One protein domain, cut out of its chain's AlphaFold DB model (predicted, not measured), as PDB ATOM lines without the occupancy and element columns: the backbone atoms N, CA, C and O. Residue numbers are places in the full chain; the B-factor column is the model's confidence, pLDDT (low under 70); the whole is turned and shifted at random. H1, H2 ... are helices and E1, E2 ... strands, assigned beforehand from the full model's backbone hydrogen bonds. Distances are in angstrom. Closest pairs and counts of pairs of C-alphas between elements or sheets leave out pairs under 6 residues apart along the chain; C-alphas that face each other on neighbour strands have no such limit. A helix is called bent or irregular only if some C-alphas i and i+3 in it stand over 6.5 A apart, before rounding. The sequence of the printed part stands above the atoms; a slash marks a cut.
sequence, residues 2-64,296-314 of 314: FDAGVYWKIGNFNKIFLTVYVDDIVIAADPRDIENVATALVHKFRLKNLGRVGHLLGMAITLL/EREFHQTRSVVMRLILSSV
ATOM      1  N   PHE A   2      13.198  12.259 -27.371       34.16
ATOM      2  CA  PHE A   2      13.607  11.220 -26.421       34.16
ATOM      3  C   PHE A   2      14.439  11.924 -25.362       34.16
ATOM      4  O   PHE A   2      15.487  12.469 -25.706       34.16
ATOM      5  N   ASP A   3      13.936  11.961 -24.133       42.53
ATOM      6  CA  ASP A   3      14.712  12.412 -22.991       42.53
ATOM      7  C   ASP A   3      15.928  11.487 -22.909       42.53
ATOM      8  O   ASP A   3      15.801  10.268 -22.741       42.53
ATOM      9  N   ALA A   4      17.103  12.023 -23.224       58.59
ATOM     10  CA  ALA A   4      18.318  11.245 -23.144       58.59
ATOM     11  C   ALA A   4      18.496  10.991 -21.652       58.59
ATOM     12  O   ALA A   4      18.895  11.898 -20.935       58.59
ATOM     13  N   GLY A   5      18.177   9.784 -21.174       71.75
ATOM     14  CA  GLY A   5      18.376   9.352 -19.784       71.75
ATOM     15  C   GLY A   5      19.849   9.336 -19.350       71.75
ATOM     16  O   GLY A   5      20.245   8.513 -18.537       71.75
ATOM     17  N   VAL A   6      20.674  10.203 -19.936       79.50
ATOM     18  CA  VAL A   6      22.060  10.517 -19.644       79.50
ATOM     19  C   VAL A   6      22.170  12.038 -19.551       79.50
ATOM     20  O   VAL A   6      22.090  12.756 -20.546       79.50
ATOM     21  N   TYR A   7      22.411  12.509 -18.342       85.44
ATOM     22  CA  TYR A   7      22.660  13.891 -17.979       85.44
ATOM     23  C   TYR A   7      24.149  14.072 -17.702       85.44
ATOM     24  O   TYR A   7      24.831  13.147 -17.249       85.44
ATOM     25  N   TRP A   8      24.674  15.268 -17.950       87.94
ATOM     26  CA  TRP A   8      26.046  15.585 -17.578       87.94
ATOM     27  C   TRP A   8      26.181  17.018 -17.083       87.94
ATOM     28  O   TRP A   8      25.430  17.906 -17.484       87.94
ATOM     29  N   LYS A   9      27.160  17.242 -16.207       86.12
ATOM     30  CA  LYS A   9      27.596  18.578 -15.787       86.12
ATOM     31  C   LYS A   9      29.107  18.613 -15.604       86.12
ATOM     32  O   LYS A   9      29.749  17.568 -15.502       86.12
ATOM     33  N   ILE A  10      29.679  19.808 -15.556       87.19
ATOM     34  CA  ILE A  10      31.083  19.995 -15.180       87.19
ATOM     35  C   ILE A  10      31.146  19.972 -13.647       87.19
ATOM     36  O   ILE A  10      30.447  20.746 -12.994       87.19
ATOM     37  N   GLY A  11      31.889  19.015 -13.090       84.38
ATOM     38  CA  GLY A  11      32.194  18.931 -11.662       84.38
ATOM     39  C   GLY A  11      33.425  19.751 -11.291       84.38
ATOM     40  O   GLY A  11      33.994  20.446 -12.133       84.38
ATOM     41  N   ASN A  12      33.859  19.638 -10.037       83.81
ATOM     42  CA  ASN A  12      35.039  20.361  -9.561       83.81
ATOM     43  C   ASN A  12      36.337  19.764 -10.125       83.81
ATOM     44  O   ASN A  12      37.328  20.475 -10.269       83.81
ATOM     45  N   PHE A  13      36.332  18.465 -10.449       81.25
ATOM     46  CA  PHE A  13      37.512  17.758 -10.951       81.25
ATOM     47  C   PHE A  13      37.381  17.354 -12.420       81.25
ATOM     48  O   PHE A  13      38.333  17.488 -13.187       81.25
ATOM     49  N   ASN A  14      36.220  16.832 -12.824       79.62
ATOM     50  CA  ASN A  14      35.973  16.411 -14.203       79.62
ATOM     51  C   ASN A  14      34.472  16.456 -14.542       79.62
ATOM     52  O   ASN A  14      33.638  16.817 -13.713       79.62
ATOM     53  N   LYS A  15      34.101  16.077 -15.769       83.31
ATOM     54  CA  LYS A  15      32.701  15.860 -16.145       83.31
ATOM     55  C   LYS A  15      32.078  14.769 -15.273       83.31
ATOM     56  O   LYS A  15      32.637  13.688 -15.106       83.31
ATOM     57  N   ILE A  16      30.885  15.067 -14.780       86.31
ATOM     58  CA  ILE A  16      30.019  14.155 -14.048       86.31
ATOM     59  C   ILE A  16      28.962  13.672 -15.028       86.31
ATOM     60  O   ILE A  16      28.242  14.494 -15.596       86.31
ATOM     61  N   PHE A  17      28.852  12.360 -15.198       85.75
ATOM     62  CA  PHE A  17      27.785  11.726 -15.959       85.75
ATOM     63  C   PHE A  17      26.804  11.061 -15.000       85.75
ATOM     64  O   PHE A  17      27.207  10.354 -14.078       85.75
ATOM     65  N   LEU A  18      25.518  11.279 -15.234       86.88
ATOM     66  CA  LEU A  18      24.432  10.691 -14.471       86.88
ATOM     67  C   LEU A  18      23.452  10.066 -15.451       86.88
ATOM     68  O   LEU A  18      22.920  10.759 -16.309       86.88
ATOM     69  N   THR A  19      23.198   8.770 -15.337       85.12
ATOM     70  CA  THR A  19      22.188   8.098 -16.155       85.12
ATOM     71  C   THR A  19      21.005   7.704 -15.297       85.12
ATOM     72  O   THR A  19      21.215   7.130 -14.233       85.12
ATOM     73  N   VAL A  20      19.793   7.962 -15.776       83.50
ATOM     74  CA  VAL A  20      18.547   7.537 -15.134       83.50
ATOM     75  C   VAL A  20      17.867   6.530 -16.047       83.50
ATOM     76  O   VAL A  20      17.586   6.826 -17.211       83.50
ATOM     77  N   TYR A  21      17.612   5.337 -15.524       76.88
ATOM     78  CA  TYR A  21      16.868   4.295 -16.208       76.88
ATOM     79  C   TYR A  21      15.846   3.680 -15.257       76.88
ATOM     80  O   TYR A  21      16.210   2.897 -14.384       76.88
ATOM     81  N   VAL A  22      14.567   4.005 -15.462       80.25
ATOM     82  CA  VAL A  22      13.474   3.597 -14.566       80.25
ATOM     83  C   VAL A  22      13.846   3.975 -13.124       80.25
ATOM     84  O   VAL A  22      14.006   5.163 -12.852       80.25
ATOM     85  N   ASP A  23      14.083   3.001 -12.247       80.44
ATOM     86  CA  ASP A  23      14.426   3.228 -10.844       80.44
ATOM     87  C   ASP A  23      15.938   3.326 -10.593       80.44
ATOM     88  O   ASP A  23      16.360   3.698  -9.500       80.44
ATOM     89  N   ASP A  24      16.767   3.005 -11.588       80.56
ATOM     90  CA  ASP A  24      18.220   2.972 -11.469       80.56
ATOM     91  C   ASP A  24      18.866   4.299 -11.864       80.56
ATOM     92  O   ASP A  24      18.731   4.778 -12.993       80.56
ATOM     93  N   ILE A  25      19.672   4.843 -10.955       86.62
ATOM     94  CA  ILE A  25      20.546   5.982 -11.215       86.62
ATOM     95  C   ILE A  25      21.997   5.506 -11.148       86.62
ATOM     96  O   ILE A  25      22.440   4.946 -10.146       86.62
ATOM     97  N   VAL A  26      22.764   5.752 -12.208       87.00
ATOM     98  CA  VAL A  26      24.206   5.468 -12.241       87.00
ATOM     99  C   VAL A  26      24.970   6.772 -12.369       87.00
ATOM    100  O   VAL A  26      24.686   7.579 -13.250       87.00
ATOM    101  N   ILE A  27      25.959   6.963 -11.499       87.88
ATOM    102  CA  ILE A  27      26.826   8.140 -11.488       87.88
ATOM    103  C   ILE A  27      28.243   7.698 -11.849       87.88
ATOM    104  O   ILE A  27      28.831   6.841 -11.183       87.88
ATOM    105  N   ALA A  28      28.796   8.302 -12.899       86.31
ATOM    106  CA  ALA A  28      30.181   8.142 -13.320       86.31
ATOM    107  C   ALA A  28      30.881   9.508 -13.281       86.31
ATOM    108  O   ALA A  28      30.615  10.383 -14.107       86.31
ATOM    109  N   ALA A  29      31.758   9.697 -12.298       84.81
ATOM    110  CA  ALA A  29      32.496  10.935 -12.058       84.81
ATOM    111  C   ALA A  29      33.745  10.655 -11.213       84.81
ATOM    112  O   ALA A  29      33.954   9.524 -10.790       84.81
ATOM    113  N   ASP A  30      34.564  11.670 -10.930       83.19
ATOM    114  CA  ASP A  30      35.597  11.560  -9.892       83.19
ATOM    115  C   ASP A  30      34.955  11.145  -8.548       83.19
ATOM    116  O   ASP A  30      33.883  11.665  -8.226       83.19
ATOM    117  N   PRO A  31      35.560  10.249  -7.738       82.19
ATOM    118  CA  PRO A  31      34.950   9.777  -6.490       82.19
ATOM    119  C   PRO A  31      34.517  10.899  -5.541       82.19
ATOM    120  O   PRO A  31      33.517  10.758  -4.843       82.19
ATOM    121  N   ARG A  32      35.240  12.025  -5.540       84.19
ATOM    122  CA  ARG A  32      34.911  13.198  -4.719       84.19
ATOM    123  C   ARG A  32      33.659  13.915  -5.221       84.19
ATOM    124  O   ARG A  32      32.862  14.395  -4.426       84.19
ATOM    125  N   ASP A  33      33.470  13.966  -6.537       87.88
ATOM    126  CA  ASP A  33      32.276  14.540  -7.159       87.88
ATOM    127  C   ASP A  33      31.056  13.610  -7.016       87.88
ATOM    128  O   ASP A  33      29.929  14.095  -6.901       87.88
ATOM    129  N   ILE A  34      31.264  12.286  -6.988       86.88
ATOM    130  CA  ILE A  34      30.193  11.297  -6.786       86.88
ATOM    131  C   ILE A  34      29.484  11.518  -5.451       86.88
ATOM    132  O   ILE A  34      28.257  11.588  -5.435       86.88
ATOM    133  N   GLU A  35      30.236  11.666  -4.359       85.94
ATOM    134  CA  GLU A  35      29.660  11.821  -3.016       85.94
ATOM    135  C   GLU A  35      28.791  13.084  -2.914       85.94
ATOM    136  O   GLU A  35      27.670  13.052  -2.399       85.94
ATOM    137  N   ASN A  36      29.261  14.182  -3.513       87.19
ATOM    138  CA  ASN A  36      28.526  15.446  -3.573       87.19
ATOM    139  C   ASN A  36      27.200  15.298  -4.330       87.19
ATOM    140  O   ASN A  36      26.165  15.815  -3.906       87.19
ATOM    141  N   VAL A  37      27.218  14.593  -5.465       88.31
ATOM    142  CA  VAL A  37      26.015  14.365  -6.276       88.31
ATOM    143  C   VAL A  37      25.056  13.413  -5.570       88.31
ATOM    144  O   VAL A  37      23.860  13.694  -5.527       88.31
ATOM    145  N   ALA A  38      25.558  12.322  -4.992       87.62
ATOM    146  CA  ALA A  38      24.748  11.357  -4.260       87.62
ATOM    147  C   ALA A  38      24.032  12.019  -3.074       87.62
ATOM    148  O   ALA A  38      22.816  11.885  -2.949       87.62
ATOM    149  N   THR A  39      24.751  12.818  -2.279       87.44
ATOM    150  CA  THR A  39      24.180  13.566  -1.148       87.44
ATOM    151  C   THR A  39      23.084  14.532  -1.606       87.44
ATOM    152  O   THR A  39      21.986  14.547  -1.048       87.44
ATOM    153  N   ALA A  40      23.337  15.298  -2.672       88.69
ATOM    154  CA  ALA A  40      22.354  16.232  -3.217       88.69
ATOM    155  C   ALA A  40      21.091  15.532  -3.749       88.69
ATOM    156  O   ALA A  40      19.990  16.076  -3.644       88.69
ATOM    157  N   LEU A  41      21.236  14.332  -4.322       88.62
ATOM    158  CA  LEU A  41      20.111  13.543  -4.815       88.62
ATOM    159  C   LEU A  41      19.301  12.931  -3.672       88.62
ATOM    160  O   LEU A  41      18.081  13.024  -3.706       88.62
ATOM    161  N   VAL A  42      19.953  12.367  -2.651       87.69
ATOM    162  CA  VAL A  42      19.281  11.782  -1.475       87.69
ATOM    163  C   VAL A  42      18.486  12.838  -0.698       87.69
ATOM    164  O   VAL A  42      17.418  12.546  -0.170       87.69
ATOM    165  N   HIS A  43      18.951  14.091  -0.673       88.81
ATOM    166  CA  HIS A  43      18.201  15.187  -0.053       88.81
ATOM    167  C   HIS A  43      16.913  15.548  -0.821       88.81
ATOM    168  O   HIS A  43      15.973  16.092  -0.246       88.81
ATOM    169  N   LYS A  44      16.859  15.291  -2.133       88.06
ATOM    170  CA  LYS A  44      15.695  15.613  -2.979       88.06
ATOM    171  C   LYS A  44      14.786  14.416  -3.248       88.06
ATOM    172  O   LYS A  44      13.600  14.605  -3.498       88.06
ATOM    173  N   PHE A  45      15.332  13.207  -3.215       86.31
ATOM    174  CA  PHE A  45      14.659  11.974  -3.600       86.31
ATOM    175  C   PHE A  45      14.950  10.873  -2.584       86.31
ATOM    176  O   PHE A  45      16.066  10.750  -2.086       86.31
ATOM    177  N   ARG A  46      13.965  10.006  -2.330       84.75
ATOM    178  CA  ARG A  46      14.183   8.798  -1.527       84.75
ATOM    179  C   ARG A  46      14.983   7.787  -2.346       84.75
ATOM    180  O   ARG A  46      14.442   7.083  -3.196       84.75
ATOM    181  N   LEU A  47      16.291   7.775  -2.118       84.19
ATOM    182  CA  LEU A  47      17.242   6.939  -2.837       84.19
ATOM    183  C   LEU A  47      17.978   6.026  -1.867       84.19
ATOM    184  O   LEU A  47      18.439   6.457  -0.810       84.19
ATOM    185  N   LYS A  48      18.152   4.770  -2.271       84.00
ATOM    186  CA  LYS A  48      19.026   3.818  -1.598       84.00
ATOM    187  C   LYS A  48      20.348   3.728  -2.345       84.00
ATOM    188  O   LYS A  48      20.390   3.481  -3.550       84.00
ATOM    189  N   ASN A  49      21.436   3.894  -1.606       81.94
ATOM    190  CA  ASN A  49      22.780   3.687  -2.116       81.94
ATOM    191  C   ASN A  49      23.081   2.186  -2.212       81.94
ATOM    192  O   ASN A  49      23.084   1.487  -1.199       81.94
ATOM    193  N   LEU A  50      23.323   1.692  -3.428       81.50
ATOM    194  CA  LEU A  50      23.698   0.298  -3.687       81.50
ATOM    195  C   LEU A  50      25.220   0.114  -3.788       81.50
ATOM    196  O   LEU A  50      25.705  -0.973  -4.095       81.50
ATOM    197  N   GLY A  51      25.984   1.172  -3.523       81.00
ATOM    198  CA  GLY A  51      27.428   1.177  -3.632       81.00
ATOM    199  C   GLY A  51      27.868   1.124  -5.088       81.00
ATOM    200  O   GLY A  51      27.352   1.835  -5.950       81.00
ATOM    201  N   ARG A  52      28.883   0.311  -5.368       76.50
ATOM    202  CA  ARG A  52      29.494   0.242  -6.699       76.50
ATOM    203  C   ARG A  52      28.634  -0.547  -7.674       76.50
ATOM    204  O   ARG A  52      28.059  -1.571  -7.314       76.50
ATOM    205  N   VAL A  53      28.610  -0.107  -8.932       78.56
ATOM    206  CA  VAL A  53      27.968  -0.875 -10.008       78.56
ATOM    207  C   VAL A  53      28.768  -2.158 -10.240       78.56
ATOM    208  O   VAL A  53      29.805  -2.121 -10.890       78.56
ATOM    209  N   GLY A  54      28.284  -3.279  -9.705       75.19
ATOM    210  CA  GLY A  54      28.752  -4.620 -10.083       75.19
ATOM    211  C   GLY A  54      27.872  -5.267 -11.154       75.19
ATOM    212  O   GLY A  54      28.343  -6.073 -11.943       75.19
ATOM    213  N   HIS A  55      26.596  -4.884 -11.207       76.62
ATOM    214  CA  HIS A  55      25.642  -5.342 -12.212       76.62
ATOM    215  C   HIS A  55      24.770  -4.173 -12.674       76.62
ATOM    216  O   HIS A  55      24.386  -3.330 -11.860       76.62
ATOM    217  N   LEU A  56      24.434  -4.126 -13.963       73.88
ATOM    218  CA  LEU A  56      23.525  -3.152 -14.565       73.88
ATOM    219  C   LEU A  56      22.797  -3.797 -15.750       73.88
ATOM    220  O   LEU A  56      23.442  -4.299 -16.664       73.88
ATOM    221  N   LEU A  57      21.459  -3.783 -15.751       72.50
ATOM    222  CA  LEU A  57      20.632  -4.315 -16.852       72.50
ATOM    223  C   LEU A  57      20.990  -5.758 -17.271       72.50
ATOM    224  O   LEU A  57      21.021  -6.085 -18.456       72.50
ATOM    225  N   GLY A  58      21.302  -6.622 -16.301       71.81
ATOM    226  CA  GLY A  58      21.700  -8.012 -16.561       71.81
ATOM    227  C   GLY A  58      23.131  -8.188 -17.084       71.81
ATOM    228  O   GLY A  58      23.511  -9.300 -17.437       71.81
ATOM    229  N   MET A  59      23.926  -7.117 -17.126       78.62
ATOM    230  CA  MET A  59      25.361  -7.161 -17.399       78.62
ATOM    231  C   MET A  59      26.131  -7.052 -16.087       78.62
ATOM    232  O   MET A  59      25.912  -6.106 -15.331       78.62
ATOM    233  N   ALA A  60      27.037  -7.986 -15.825       82.62
ATOM    234  CA  ALA A  60      28.086  -7.804 -14.834       82.62
ATOM    235  C   ALA A  60      29.097  -6.789 -15.380       82.62
ATOM    236  O   ALA A  60      29.455  -6.829 -16.558       82.62
ATOM    237  N   ILE A  61      29.508  -5.836 -14.551       82.19
ATOM    238  CA  ILE A  61      30.437  -4.774 -14.929       82.19
ATOM    239  C   ILE A  61      31.582  -4.758 -13.924       82.19
ATOM    240  O   ILE A  61      31.375  -4.520 -12.737       82.19
ATOM    241  N   THR A  62      32.796  -4.927 -14.434       81.25
ATOM    242  CA  THR A  62      34.038  -4.860 -13.670       81.25
ATOM    243  C   THR A  62      34.875  -3.705 -14.201       81.25
ATOM    244  O   THR A  62      35.420  -3.750 -15.300       81.25
ATOM    245  N   LEU A  63      34.978  -2.628 -13.425       77.00
ATOM    246  CA  LEU A  63      35.786  -1.463 -13.783       77.00
ATOM    247  C   LEU A  63      37.059  -1.417 -12.936       77.00
ATOM    248  O   LEU A  63      36.988  -1.142 -11.736       77.00
ATOM    249  N   LEU A  64      38.210  -1.577 -13.592       77.81
ATOM    250  CA  LEU A  64      39.540  -1.339 -13.040       77.81
ATOM    251  C   LEU A  64      40.023   0.072 -13.427       77.81
ATOM    252  O   LEU A  64      40.323   0.326 -14.602       77.81
ATOM    253  N   GLU A 296      39.780 -13.443 -16.843       57.66
ATOM    254  CA  GLU A 296      41.043 -13.572 -16.100       57.66
ATOM    255  C   GLU A 296      40.906 -13.468 -14.564       57.66
ATOM    256  O   GLU A 296      40.135 -12.701 -13.993       57.66
ATOM    257  N   ARG A 297      41.765 -14.180 -13.826       48.56
ATOM    258  CA  ARG A 297      41.755 -14.181 -12.347       48.56
ATOM    259  C   ARG A 297      42.112 -12.827 -11.700       48.56
ATOM    260  O   ARG A 297      41.830 -12.640 -10.518       48.56
ATOM    261  N   GLU A 298      42.678 -11.867 -12.441       49.53
ATOM    262  CA  GLU A 298      43.053 -10.533 -11.927       49.53
ATOM    263  C   GLU A 298      41.856  -9.627 -11.557       49.53
ATOM    264  O   GLU A 298      42.036  -8.585 -10.924       49.53
ATOM    265  N   PHE A 299      40.617 -10.010 -11.887       53.12
ATOM    266  CA  PHE A 299      39.426  -9.166 -11.700       53.12
ATOM    267  C   PHE A 299      38.985  -8.919 -10.244       53.12
ATOM    268  O   PHE A 299      38.112  -8.086 -10.002       53.12
ATOM    269  N   HIS A 300      39.576  -9.603  -9.259       49.22
ATOM    270  CA  HIS A 300      39.032  -9.679  -7.894       49.22
ATOM    271  C   HIS A 300      39.571  -8.625  -6.915       49.22
ATOM    272  O   HIS A 300      39.148  -8.574  -5.760       49.22
ATOM    273  N   GLN A 301      40.486  -7.758  -7.345       41.75
ATOM    274  CA  GLN A 301      41.064  -6.736  -6.478       41.75
ATOM    275  C   GLN A 301      41.094  -5.400  -7.211       41.75
ATOM    276  O   GLN A 301      41.823  -5.261  -8.186       41.75
ATOM    277  N   THR A 302      40.307  -4.413  -6.751       44.97
ATOM    278  CA  THR A 302      40.667  -2.978  -6.590       44.97
ATOM    279  C   THR A 302      39.420  -2.071  -6.568       44.97
ATOM    280  O   THR A 302      38.360  -2.367  -7.115       44.97
ATOM    281  N   ARG A 303      39.547  -0.935  -5.872       37.38
ATOM    282  CA  ARG A 303      38.510   0.068  -5.603       37.38
ATOM    283  C   ARG A 303      38.101   0.867  -6.858       37.38
ATOM    284  O   ARG A 303      38.945   1.518  -7.454       37.38
ATOM    285  N   SER A 304      36.809   0.862  -7.216       42.81
ATOM    286  CA  SER A 304      36.230   1.525  -8.406       42.81
ATOM    287  C   SER A 304      35.515   2.874  -8.143       42.81
ATOM    288  O   SER A 304      35.228   3.215  -6.992       42.81
ATOM    289  N   VAL A 305      35.222   3.600  -9.237       51.38
ATOM    290  CA  VAL A 305      34.853   5.034  -9.383       51.38
ATOM    291  C   VAL A 305      33.433   5.220  -9.982       51.38
ATOM    292  O   VAL A 305      33.116   6.248 -10.561       51.38
ATOM    293  N   VAL A 306      32.556   4.212  -9.905       56.03
ATOM    294  CA  VAL A 306      31.171   4.291 -10.425       56.03
ATOM    295  C   VAL A 306      30.193   3.807  -9.359       56.03
ATOM    296  O   VAL A 306      30.386   2.730  -8.789       56.03
ATOM    297  N   MET A 307      29.148   4.596  -9.101       66.81
ATOM    298  CA  MET A 307      28.174   4.380  -8.026       66.81
ATOM    299  C   MET A 307      26.764   4.177  -8.585       66.81
ATOM    300  O   MET A 307      26.379   4.831  -9.556       66.81
ATOM    301  N   ARG A 308      25.999   3.273  -7.964       70.56
ATOM    302  CA  ARG A 308      24.594   2.999  -8.276       70.56
ATOM    303  C   ARG A 308      23.705   3.429  -7.119       70.56
ATOM    304  O   ARG A 308      23.926   3.031  -5.975       70.56
ATOM    305  N   LEU A 309      22.669   4.186  -7.438       68.69
ATOM    306  CA  LEU A 309      21.564   4.510  -6.545       68.69
ATOM    307  C   LEU A 309      20.282   3.911  -7.133       68.69
ATOM    308  O   LEU A 309      20.165   3.792  -8.352       68.69
ATOM    309  N   ILE A 310      19.330   3.548  -6.280       71.88
ATOM    310  CA  ILE A 310      18.004   3.090  -6.705       71.88
ATOM    311  C   ILE A 310      16.917   3.907  -6.010       71.88
ATOM    312  O   ILE A 310      17.040   4.205  -4.817       71.88
ATOM    313  N   LEU A 311      15.872   4.285  -6.744       58.69
ATOM    314  CA  LEU A 311      14.666   4.878  -6.172       58.69
ATOM    315  C   LEU A 311      13.976   3.838  -5.292       58.69
ATOM    316  O   LEU A 311      13.653   2.738  -5.732       58.69
ATOM    317  N   SER A 312      13.789   4.170  -4.018       48.28
ATOM    318  CA  SER A 312      13.024   3.323  -3.108       48.28
ATOM    319  C   SER A 312      11.539   3.622  -3.282       48.28
ATOM    320  O   SER A 312      11.121   4.764  -3.073       48.28
ATOM    321  N   SER A 313      10.755   2.605  -3.635       46.91
ATOM    322  CA  SER A 313       9.293   2.638  -3.542       46.91
ATOM    323  C   SER A 313       8.884   2.883  -2.084       46.91
ATOM    324  O   SER A 313       9.538   2.362  -1.177       46.91
ATOM    325  N   VAL A 314       7.854   3.708  -1.873       39.69
ATOM    326  CA  VAL A 314       7.209   3.898  -0.560       39.69
ATOM    327  C   VAL A 314       6.600   2.585  -0.087       39.69
ATOM    328  O   VAL A 314       6.009   1.892  -0.946       39.69
TER     329      VAL A 314
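AT A GLANCE: This is residues 2 to 64 and 296 to 314 of the 314 residues of the protein "Reverse transcriptase Ty1/copia-type domain-containing protein" of Phytophthora palmivora var. palmivora (UniProt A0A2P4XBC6). A strongly twisted sheet of five antiparallel strands has one helix, H1, packed over one of its faces, making two layers. Strand E5 and the short helix H2 lie away from this body, out beyond one end of it, and E5 pairs with no named strand. The printed part has 82 residues, with two named helices and six named strands in the order E1, E2, E3, H1, E4, E5, H2, E6; the sheet's order is E1, E2, E3, E6, E4, and the class is mixed, helices and strands. The whole is compact, with a radius of gyration of the C-alphas of 13.3 A and spans of 40 by 31 by 26 A.

IN THESE COORDINATES: In the sheet, E1 is residues 6 to 10, 13.8 A long, beginning at C-alpha 6 at (22.060, 10.517, -19.644). E2 is residues 15 to 21, 19.6 A; E3 is residues 24 to 28, 13.2 A; E4 is residues 47 to 52, 14.5 A. E6 is residues 306 to 311, 17.1 A, ending at C-alpha 311 at (14.666, 4.878, -6.172). H1 is residues 31 to 44, 20.4 A, beginning at C-alpha 31 at (34.950, 9.777, -6.490). Outside the sheet, E5 is residues 59 to 64, 15.9 A, and H2 is residues 297 to 300, 6.9 A; H2 is irregular, but only just, by that same distance between C-alphas 297 and 300.

HOW THE PARTS SIT: E1, E2 and E3 form a meander, each strand the antiparallel neighbour of the one before, through two hairpins. N 7 and O 18 of E1 and E2 are 2.7 A apart, and N 19 and O 26 of E2 and E3 are 2.8 A apart, both within hydrogen-bond range. E6 is antiparallel to E3, with N 309 and O 25 at 2.8 A, and to the edge strand E4, with N 48 and O 310 at 2.8 A. E3, H1 and E4 make a split strand-helix-strand unit, two strands running the same way with E6 between them, and its crossover is right-handed. H1 is on the sheet; its closest C-alphas to E3 are those of Ile 34 and Ile 27, 6.6 A apart. In H1, 8 of 10 O i to N i+4 pairs are within hydrogen-bond range; H2 is too short for such a pair. H2 is not on the sheet, and its closest C-alphas to E5 are those of Phe 299 and Thr 62, 7.2 A apart. E5 and E6 are only just apart, at 8.1 A. Residues 55 to 56 pair antiparallel with residues 59 to 60 of E5.

THE WHOLE: The two C-alphas farthest apart, those of Glu 296 and Val 314, are 41.1 A apart. Residues 65 to 295 are not printed, and C-alphas 64 and 296 are 12.7 A apart across this cut. Of the links printed whole, E4 to E5 is short and the others are tight. The mean pLDDT of the printed part is 74.6; residues 2 to 4, 296 to 307, 309 and 311 to 314 are under 70.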